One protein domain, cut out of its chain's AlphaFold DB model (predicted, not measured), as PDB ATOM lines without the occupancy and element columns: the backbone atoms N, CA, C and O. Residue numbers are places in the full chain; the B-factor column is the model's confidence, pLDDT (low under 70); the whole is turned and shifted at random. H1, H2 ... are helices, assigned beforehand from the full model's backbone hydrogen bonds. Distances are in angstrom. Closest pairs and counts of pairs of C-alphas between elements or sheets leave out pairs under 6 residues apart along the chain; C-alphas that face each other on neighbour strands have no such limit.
ATOM      1  N   GLU A  15     -11.746  34.584 -83.031       79.81
ATOM      2  CA  GLU A  15     -12.645  35.637 -82.542       79.81
ATOM      3  C   GLU A  15     -14.064  35.111 -82.270       79.81
ATOM      4  O   GLU A  15     -14.651  35.405 -81.229       79.81
ATOM      5  N   GLN A  16     -14.610  34.278 -83.161       78.06
ATOM      6  CA  GLN A  16     -15.937  33.690 -82.972       78.06
ATOM      7  C   GLN A  16     -15.970  32.688 -81.816       78.06
ATOM      8  O   GLN A  16     -16.937  32.686 -81.052       78.06
ATOM      9  N   LEU A  17     -14.920  31.876 -81.652       80.06
ATOM     10  CA  LEU A  17     -14.778  30.961 -80.515       80.06
ATOM     11  C   LEU A  17     -14.728  31.733 -79.191       80.06
ATOM     12  O   LEU A  17     -15.417  31.368 -78.241       80.06
ATOM     13  N   GLN A  18     -13.978  32.834 -79.133       81.19
ATOM     14  CA  GLN A  18     -13.859  33.669 -77.934       81.19
ATOM     15  C   GLN A  18     -15.147  34.431 -77.585       81.19
ATOM     16  O   GLN A  18     -15.366  34.768 -76.417       81.19
ATOM     17  N   CYS A  19     -16.017  34.679 -78.569       84.62
ATOM     18  CA  CYS A  19     -17.347  35.252 -78.361       84.62
ATOM     19  C   CYS A  19     -18.392  34.243 -77.853       84.62
ATOM     20  O   CYS A  19     -19.511  34.655 -77.533       84.62
ATOM     21  N   LEU A  20     -18.073  32.945 -77.772       83.62
ATOM     22  CA  LEU A  20     -18.992  31.954 -77.214       83.62
ATOM     23  C   LEU A  20     -19.261  32.217 -75.717       83.62
ATOM     24  O   LEU A  20     -18.395  32.735 -75.003       83.62
ATOM     25  N   PRO A  21     -20.446  31.820 -75.206       87.44
ATOM     26  CA  PRO A  21     -20.692  31.744 -73.767       87.44
ATOM     27  C   PRO A  21     -19.618  30.899 -73.079       87.44
ATOM     28  O   PRO A  21     -19.117  29.960 -73.693       87.44
ATOM     29  N   GLU A  22     -19.306  31.185 -71.813       86.94
ATOM     30  CA  GLU A  22     -18.196  30.541 -71.093       86.94
ATOM     31  C   GLU A  22     -18.197  29.010 -71.224       86.94
ATOM     32  O   GLU A  22     -17.207  28.451 -71.689       86.94
ATOM     33  N   ASP A  23     -19.303  28.331 -70.914       87.00
ATOM     34  CA  ASP A  23     -19.407  26.872 -71.057       87.00
ATOM     35  C   ASP A  23     -19.148  26.382 -72.490       87.00
ATOM     36  O   ASP A  23     -18.481  25.369 -72.704       87.00
ATOM     37  N   GLY A  24     -19.660  27.114 -73.484       85.75
ATOM     38  CA  GLY A  24     -19.474  26.793 -74.900       85.75
ATOM     39  C   GLY A  24     -18.029  26.989 -75.348       85.75
ATOM     40  O   GLY A  24     -17.482  26.131 -76.038       85.75
ATOM     41  N   PHE A  25     -17.396  28.075 -74.906       89.00
ATOM     42  CA  PHE A  25     -15.987  28.362 -75.148       89.00
ATOM     43  C   PHE A  25     -15.084  27.307 -74.504       89.00
ATOM     44  O   PHE A  25     -14.254  26.722 -75.195       89.00
ATOM     45  N   ARG A  26     -15.270  27.020 -73.207       90.31
ATOM     46  CA  ARG A  26     -14.472  26.029 -72.466       90.31
ATOM     47  C   ARG A  26     -14.542  24.668 -73.144       90.31
ATOM     48  O   ARG A  26     -13.520  24.016 -73.336       90.31
ATOM     49  N   ARG A  27     -15.747  24.258 -73.544       88.25
ATOM     50  CA  ARG A  27     -15.953  23.004 -74.257       88.25
ATOM     51  C   ARG A  27     -15.259  22.994 -75.616       88.25
ATOM     52  O   ARG A  27     -14.533  22.048 -75.895       88.25
ATOM     53  N   ALA A  28     -15.458  24.028 -76.432       86.75
ATOM     54  CA  ALA A  28     -14.834  24.113 -77.749       86.75
ATOM     55  C   ALA A  28     -13.303  24.103 -77.642       86.75
ATOM     56  O   ALA A  28     -12.651  23.361 -78.366       86.75
ATOM     57  N   PHE A  29     -12.736  24.854 -76.695       90.44
ATOM     58  CA  PHE A  29     -11.304  24.845 -76.405       90.44
ATOM     59  C   PHE A  29     -10.802  23.431 -76.094       90.44
ATOM     60  O   PHE A  29      -9.847  22.977 -76.717       90.44
ATOM     61  N   CYS A  30     -11.467  22.715 -75.180       91.06
ATOM     62  CA  CYS A  30     -11.058  21.360 -74.817       91.06
ATOM     63  C   CYS A  30     -11.176  20.391 -76.000       91.06
ATOM     64  O   CYS A  30     -10.236  19.653 -76.256       91.06
ATOM     65  N   GLU A  31     -12.273  20.433 -76.768       89.12
ATOM     66  CA  GLU A  31     -12.447  19.573 -77.951       89.12
ATOM     67  C   GLU A  31     -11.380  19.847 -79.028       89.12
ATOM     68  O   GLU A  31     -10.886  18.906 -79.655       89.12
ATOM     69  N   ILE A  32     -10.980  21.111 -79.224       88.94
ATOM     70  CA  ILE A  32      -9.879  21.477 -80.129       88.94
ATOM     71  C   ILE A  32      -8.560  20.887 -79.626       88.94
ATOM     72  O   ILE A  32      -7.862  20.230 -80.393       88.94
ATOM     73  N   VAL A  33      -8.229  21.087 -78.347       90.44
ATOM     74  CA  VAL A  33      -6.983  20.585 -77.748       90.44
ATOM     75  C   VAL A  33      -6.919  19.055 -77.791       90.44
ATOM     76  O   VAL A  33      -5.906  18.511 -78.217       90.44
ATOM     77  N   ASP A  34      -7.996  18.357 -77.425       90.38
ATOM     78  CA  ASP A  34      -8.090  16.893 -77.519       90.38
ATOM     79  C   ASP A  34      -7.866  16.415 -78.965       90.38
ATOM     80  O   ASP A  34      -7.153  15.439 -79.204       90.38
ATOM     81  N   THR A  35      -8.428  17.124 -79.949       88.12
ATOM     82  CA  THR A  35      -8.232  16.788 -81.368       88.12
ATOM     83  C   THR A  35      -6.794  17.042 -81.814       88.12
ATOM     84  O   THR A  35      -6.210  16.194 -82.481       88.12
ATOM     85  N   LEU A  36      -6.191  18.164 -81.415       88.62
ATOM     86  CA  LEU A  36      -4.790  18.479 -81.701       88.62
ATOM     87  C   LEU A  36      -3.844  17.418 -81.119       88.62
ATOM     88  O   LEU A  36      -2.947  16.940 -81.813       88.62
ATOM     89  N   ILE A  37      -4.078  16.994 -79.876       89.75
ATOM     90  CA  ILE A  37      -3.332  15.899 -79.242       89.75
ATOM     91  C   ILE A  37      -3.556  14.584 -79.999       89.75
ATOM     92  O   ILE A  37      -2.608  13.828 -80.197       89.75
ATOM     93  N   GLY A  38      -4.782  14.308 -80.450       87.25
ATOM     94  CA  GLY A  38      -5.104  13.116 -81.235       87.25
ATOM     95  C   GLY A  38      -4.421  13.071 -82.608       87.25
ATOM     96  O   GLY A  38      -3.934  12.012 -83.004       87.25
ATOM     97  N   ASP A  39      -4.359  14.202 -83.313       86.62
ATOM     98  CA  ASP A  39      -3.814  14.299 -84.674       86.62
ATOM     99  C   ASP A  39      -2.282  14.393 -84.698       86.62
ATOM    100  O   ASP A  39      -1.632  13.764 -85.536       86.62
ATOM    101  N   TYR A  40      -1.695  15.176 -83.789       87.31
ATOM    102  CA  TYR A  40      -0.259  15.485 -83.786       87.31
ATOM    103  C   TYR A  40       0.518  14.765 -82.679       87.31
ATOM    104  O   TYR A  40       1.740  14.640 -82.765       87.31
ATOM    105  N   GLY A  41      -0.176  14.242 -81.669       88.50
ATOM    106  CA  GLY A  41       0.411  13.583 -80.509       88.50
ATOM    107  C   GLY A  41       0.674  14.536 -79.343       88.50
ATOM    108  O   GLY A  41       1.043  15.697 -79.518       88.50
ATOM    109  N   GLU A  42       0.543  14.006 -78.125       90.00
ATOM    110  CA  GLU A  42       0.735  14.753 -76.875       90.00
ATOM    111  C   GLU A  42       2.134  15.369 -76.766       90.00
ATOM    112  O   GLU A  42       2.262  16.519 -76.370       90.00
ATOM    113  N   THR A  43       3.185  14.649 -77.178       90.56
ATOM    114  CA  THR A  43       4.565  15.159 -77.119       90.56
ATOM    115  C   THR A  43       4.765  16.397 -77.988       90.56
ATOM    116  O   THR A  43       5.405  17.339 -77.543       90.56
ATOM    117  N   VAL A  44       4.190  16.419 -79.195       90.06
ATOM    118  CA  VAL A  44       4.294  17.577 -80.096       90.06
ATOM    119  C   VAL A  44       3.508  18.754 -79.523       90.06
ATOM    120  O   VAL A  44       3.988  19.880 -79.513       90.06
ATOM    121  N   MET A  45       2.314  18.494 -78.985       90.69
ATOM    122  CA  MET A  45       1.498  19.543 -78.372       90.69
ATOM    123  C   MET A  45       2.081  20.065 -77.054       90.69
ATOM    124  O   MET A  45       1.862  21.225 -76.727       90.69
ATOM    125  N   ALA A  46       2.868  19.265 -76.333       91.12
ATOM    126  CA  ALA A  46       3.626  19.705 -75.166       91.12
ATOM    127  C   ALA A  46       4.759  20.681 -75.525       91.12
ATOM    128  O   ALA A  46       5.053  21.575 -74.742       91.12
ATOM    129  N   GLU A  47       5.385  20.546 -76.699       90.56
ATOM    130  CA  GLU A  47       6.380  21.525 -77.168       90.56
ATOM    131  C   GLU A  47       5.735  22.868 -77.537       90.56
ATOM    132  O   GLU A  47       6.375  23.913 -77.423       90.56
ATOM    133  N   GLU A  48       4.467  22.838 -77.947       89.75
ATOM    134  CA  GLU A  48       3.723  24.024 -78.366       89.75
ATOM    135  C   GLU A  48       2.971  24.700 -77.214       89.75
ATOM    136  O   GLU A  48       2.899  25.922 -77.187       89.75
ATOM    137  N   MET A  49       2.400  23.948 -76.269       91.12
ATOM    138  CA  MET A  49       1.558  24.477 -75.194       91.12
ATOM    139  C   MET A  49       2.070  24.034 -73.820       91.12
ATOM    140  O   MET A  49       1.974  22.861 -73.452       91.12
ATOM    141  N   ASP A  50       2.520  25.001 -73.015       89.94
ATOM    142  CA  ASP A  50       3.151  24.749 -71.710       89.94
ATOM    143  C   ASP A  50       2.285  23.904 -70.766       89.94
ATOM    144  O   ASP A  50       2.786  22.987 -70.121       89.94
ATOM    145  N   PHE A  51       0.969  24.141 -70.723       91.75
ATOM    146  CA  PHE A  51       0.096  23.400 -69.807       91.75
ATOM    147  C   PHE A  51       0.081  21.887 -70.097       91.75
ATOM    148  O   PHE A  51      -0.092  21.091 -69.176       91.75
ATOM    149  N   ILE A  52       0.299  21.482 -71.353       91.56
ATOM    150  CA  ILE A  52       0.399  20.070 -71.744       91.56
ATOM    151  C   ILE A  52       1.750  19.509 -71.289       91.56
ATOM    152  O   ILE A  52       1.794  18.413 -70.732       91.56
ATOM    153  N   ALA A  53       2.842  20.268 -71.439       89.62
ATOM    154  CA  ALA A  53       4.156  19.885 -70.911       89.62
ATOM    155  C   ALA A  53       4.161  19.736 -69.382       89.62
ATOM    156  O   ALA A  53       4.840  18.864 -68.840       89.62
ATOM    157  N   GLU A  54       3.373  20.553 -68.685       91.44
ATOM    158  CA  GLU A  54       3.149  20.452 -67.241       91.44
ATOM    159  C   GLU A  54       2.259  19.255 -66.847       91.44
ATOM    160  O   GLU A  54       2.076  18.990 -65.658       91.44
ATOM    161  N   GLY A  55       1.696  18.526 -67.819       88.62
ATOM    162  CA  GLY A  55       0.765  17.423 -67.588       88.62
ATOM    163  C   GLY A  55      -0.586  17.874 -67.027       88.62
ATOM    164  O   GLY A  55      -1.297  17.069 -66.424       88.62
ATOM    165  N   ARG A  56      -0.935  19.158 -67.181       91.94
ATOM    166  CA  ARG A  56      -2.228  19.705 -66.756       91.94
ATOM    167  C   ARG A  56      -3.289  19.368 -67.791       91.94
ATOM    168  O   ARG A  56      -3.062  19.450 -68.998       91.94
ATOM    169  N   SER A  57      -4.488  19.045 -67.323       89.06
ATOM    170  CA  SER A  57      -5.616  18.832 -68.221       89.06
ATOM    171  C   SER A  57      -6.155  20.173 -68.741       89.06
ATOM    172  O   SER A  57      -6.287  21.114 -67.951       89.06
ATOM    173  N   PRO A  58      -6.569  20.288 -70.022       89.81
ATOM    174  CA  PRO A  58      -7.209  21.510 -70.515       89.81
ATOM    175  C   PRO A  58      -8.481  21.855 -69.723       89.81
ATOM    176  O   PRO A  58      -8.807  23.027 -69.570       89.81
ATOM    177  N   TYR A  59      -9.161  20.860 -69.139       89.19
ATOM    178  CA  TYR A  59     -10.366  21.045 -68.323       89.19
ATOM    179  C   TYR A  59     -10.098  21.730 -66.969       89.19
ATOM    180  O   TYR A  59     -11.022  22.298 -66.380       89.19
ATOM    181  N   GLU A  60      -8.854  21.693 -66.484       89.88
ATOM    182  CA  GLU A  60      -8.425  22.297 -65.214       89.88
ATOM    183  C   GLU A  60      -8.024  23.770 -65.355       89.88
ATOM    184  O   GLU A  60      -7.821  24.452 -64.349       89.88
ATOM    185  N   LEU A  61      -7.917  24.277 -66.584       91.69
ATOM    186  CA  LEU A  61      -7.583  25.673 -66.839       91.69
ATOM    187  C   LEU A  61      -8.750  26.600 -66.464       91.69
ATOM    188  O   LEU A  61      -9.939  26.299 -66.667       91.69
ATOM    189  N   ALA A  62      -8.414  27.774 -65.934       93.00
ATOM    190  CA  ALA A  62      -9.363  28.869 -65.812       93.00
ATOM    191  C   ALA A  62      -9.760  29.387 -67.205       93.00
ATOM    192  O   ALA A  62      -8.982  29.327 -68.156       93.00
ATOM    193  N   THR A  63     -10.963  29.955 -67.329       89.69
ATOM    194  CA  THR A  63     -11.449  30.501 -68.607       89.69
ATOM    195  C   THR A  63     -10.492  31.559 -69.173       89.69
ATOM    196  O   THR A  63     -10.271  31.617 -70.380       89.69
ATOM    197  N   GLU A  64      -9.888  32.382 -68.311       91.62
ATOM    198  CA  GLU A  64      -8.891  33.381 -68.713       91.62
ATOM    199  C   GLU A  64      -7.592  32.739 -69.230       91.62
ATOM    200  O   GLU A  64      -7.076  33.180 -70.256       91.62
ATOM    201  N   GLU A  65      -7.108  31.667 -68.590       92.62
ATOM    202  CA  GLU A  65      -5.943  30.899 -69.064       92.62
ATOM    203  C   GLU A  65      -6.222  30.297 -70.448       92.62
ATOM    204  O   GLU A  65      -5.429  30.467 -71.370       92.62
ATOM    205  N   MET A  66      -7.389  29.673 -70.634       93.19
ATOM    206  CA  MET A  66      -7.807  29.121 -71.929       93.19
ATOM    207  C   MET A  66      -7.834  30.192 -73.031       93.19
ATOM    208  O   MET A  66      -7.413  29.940 -74.158       93.19
ATOM    209  N   ARG A  67      -8.307  31.411 -72.726       90.19
ATOM    210  CA  ARG A  67      -8.320  32.536 -73.683       90.19
ATOM    211  C   ARG A  67      -6.913  33.010 -74.027       90.19
ATOM    212  O   ARG A  67      -6.650  33.314 -75.192       90.19
ATOM    213  N   ALA A  68      -6.023  33.060 -73.038       91.25
ATOM    214  CA  ALA A  68      -4.625  33.412 -73.247       91.25
ATOM    215  C   ALA A  68      -3.934  32.390 -74.159       91.25
ATOM    216  O   ALA A  68      -3.322  32.790 -75.146       91.25
ATOM    217  N   VAL A  69      -4.119  31.090 -73.899       91.12
ATOM    218  CA  VAL A  69      -3.611  30.005 -74.754       91.12
ATOM    219  C   VAL A  69      -4.180  30.125 -76.166       91.12
ATOM    220  O   VAL A  69      -3.429  30.144 -77.137       91.12
ATOM    221  N   MET A  70      -5.497  30.274 -76.308       88.75
ATOM    222  CA  MET A  70      -6.118  30.360 -77.631       88.75
ATOM    223  C   MET A  70      -5.608  31.563 -78.440       88.75
ATOM    224  O   MET A  70      -5.414  31.449 -79.645       88.75
ATOM    225  N   THR A  71      -5.361  32.699 -77.782       87.94
ATOM    226  CA  THR A  71      -4.793  33.896 -78.425       87.94
ATOM    227  C   THR A  71      -3.323  33.700 -78.795       87.94
ATOM    228  O   THR A  71      -2.920  34.029 -79.906       87.94
ATOM    229  N   ALA A  72      -2.514  33.150 -77.885       89.00
ATOM    230  CA  ALA A  72      -1.087  32.919 -78.114       89.00
ATOM    231  C   ALA A  72      -0.835  31.902 -79.242       89.00
ATOM    232  O   ALA A  72       0.110  32.044 -80.016       89.00
ATOM    233  N   HIS A  73      -1.723  30.918 -79.371       88.31
ATOM    234  CA  HIS A  73      -1.623  29.824 -80.330       88.31
ATOM    235  C   HIS A  73      -2.684  29.924 -81.432       88.31
ATOM    236  O   HIS A  73      -3.108  28.903 -81.968       88.31
ATOM    237  N   GLU A  74      -3.110  31.138 -81.807       84.88
ATOM    238  CA  GLU A  74      -4.184  31.369 -82.792       84.88
ATOM    239  C   GLU A  74      -4.006  30.551 -84.078       84.88
ATOM    240  O   GLU A  74      -4.982  30.059 -84.626       84.88
ATOM    241  N   HIS A  75      -2.778  30.341 -84.548       83.06
ATOM    242  CA  HIS A  75      -2.514  29.555 -85.755       83.06
ATOM    243  C   HIS A  75      -2.948  28.077 -85.650       83.06
ATOM    244  O   HIS A  75      -3.305  27.484 -86.666       83.06
ATOM    245  N   TRP A  76      -2.979  27.502 -84.444       83.25
ATOM    246  CA  TRP A  76      -3.522  26.166 -84.177       83.25
ATOM    247  C   TRP A  76      -5.055  26.183 -84.068       83.25
ATOM    248  O   TRP A  76      -5.728  25.275 -84.557       83.25
ATOM    249  N   PHE A  77      -5.629  27.239 -83.482       79.50
ATOM    250  CA  PHE A  77      -7.074  27.374 -83.230       79.50
ATOM    251  C   PHE A  77      -7.863  28.043 -84.372       79.50
ATOM    252  O   PHE A  77      -9.084  27.951 -84.413       79.50
ATOM    253  N   GLY A  78      -7.193  28.707 -85.310       67.06
ATOM    254  CA  GLY A  78      -7.777  29.463 -86.424       67.06
ATOM    255  C   GLY A  78      -7.948  28.651 -87.705       67.06
ATOM    256  O   GLY A  78      -8.165  29.223 -88.773       67.06
ATOM    257  N   LEU A  79      -7.819  27.324 -87.629       65.00
ATOM    258  CA  LEU A  79      -7.956  26.449 -88.788       65.00
ATOM    259  C   LEU A  79      -9.437  26.258 -89.166       65.00
ATOM    260  O   LEU A  79     -10.270  25.990 -88.298       65.00
ATOM    261  N   PRO A  80      -9.785  26.289 -90.466       57.66
ATOM    262  CA  PRO A  80     -11.171  26.147 -90.925       57.66
ATOM    263  C   PRO A  80     -11.804  24.794 -90.574       57.66
ATOM    264  O   PRO A  80     -13.027  24.658 -90.542       57.66
ATOM    265  N   GLN A  81     -10.980  23.793 -90.256       60.44
ATOM    266  CA  GLN A  81     -11.414  22.451 -89.869       60.44
ATOM    267  C   GLN A  81     -12.192  22.408 -88.546       60.44
ATOM    268  O   GLN A  81     -13.000  21.501 -88.341       60.44
ATOM    269  N   TRP A  82     -12.034  23.413 -87.679       64.75
ATOM    270  CA  TRP A  82     -12.756  23.482 -86.406       64.75
ATOM    271  C   TRP A  82     -14.240  23.794 -86.562       64.75
ATOM    272  O   TRP A  82     -15.022  23.520 -85.656       64.75
ATOM    273  N   GLY A  83     -14.664  24.254 -87.742       52.94
ATOM    274  CA  GLY A  83     -16.079  24.401 -88.066       52.94
ATOM    275  C   GLY A  83     -16.878  23.100 -88.079       52.94
ATOM    276  O   GLY A  83     -18.109  23.119 -88.020       52.94
ATOM    277  N   ALA A  84     -16.180  21.962 -88.125       50.00
ATOM    278  CA  ALA A  84     -16.754  20.630 -88.008       50.00
ATOM    279  C   ALA A  84     -16.666  20.042 -86.590       50.00
ATOM    280  O   ALA A  84     -17.215  18.952 -86.384       50.00
ATOM    281  N   ILE A  85     -16.048  20.734 -85.612       54.81
ATOM    282  CA  ILE A  85     -16.263  20.421 -84.192       54.81
ATOM    283  C   ILE A  85     -17.731  20.684 -83.968       54.81
ATOM    284  O   ILE A  85     -18.181  21.825 -83.890       54.81
TER     285      ILE A  85
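What this domain is: This is residues 15 to 85 of the 94 residues of an uncharacterized protein of Rhizobiales bacterium GAS191 (UniProt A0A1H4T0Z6). One long helix, H2, runs along one side of the domain, and shorter helices gather round it: H5 crosses its first part, with H1 nearby, and H3 and H4 turn back from its last end. H6 and H7 come near the middle of H2, and residues 54 to 62 lead back from H4 to H5. The 71 printed residues hold seven named helices, H1 to H7 in chain order, and no named strand; the class is all helix. The whole is compact, with a radius of gyration of the C-alphas of 11.2 A and spans of 29 by 25 by 17 A.

How they stand to each other: H1, residues 15 to 18, only just touches H2, residues 22 to 40, with 3 pairs of C-alphas within 8 A, the closest Leu 17 and Phe 25 at 6.1 A. H2 and H3, residues 42 to 48, touch only at the corner, and only just, with 3 such pairs; their closest C-alphas, Ile 37 and Met 45, are 6.1 A apart. H3 and H4, residues 50 to 53, touch only at the corner, the C-alphas of Ala 46 and Ala 53 closest at 4.3 A. H5, residues 63 to 72, touches H2 at residues 22 to 29 alone, at a steep tilt of 47 degrees, the same way; the closest C-alphas are Arg 26 and Thr 63, 6.6 A. H6, residues 74 to 77, and H7, residues 80 to 84, are each close to H2 but not clearly touching: the closest C-alphas are Ile 32 and Phe 77, and Ile 32 and Trp 82, each 7.2 A. H3 and H5 are apart. Every O i to N i+4 pair is within hydrogen-bond range in H2, H3 and H5; H7 has 0 of 1, but 2 of 2 O i to N i+3 pairs; H1, H4 and H6 are too short for an i+4 pair.

Where its parts are: H1 begins at C-alpha 15, (-12.645, 35.637, -82.542). H2 is 26.6 A long, from C-alpha 22 at (-18.196, 30.541, -71.093). H5 is 14.3 A and H3 9.9 A. H7 ends at C-alpha 84, (-16.754, 20.630, -88.008).

The domain as a whole: The C-alphas of Pro 21 and Thr 43 are the two farthest apart, 30.4 A. The printed part has no cut and no long link. Residues 78 to 85 have pLDDT under 70.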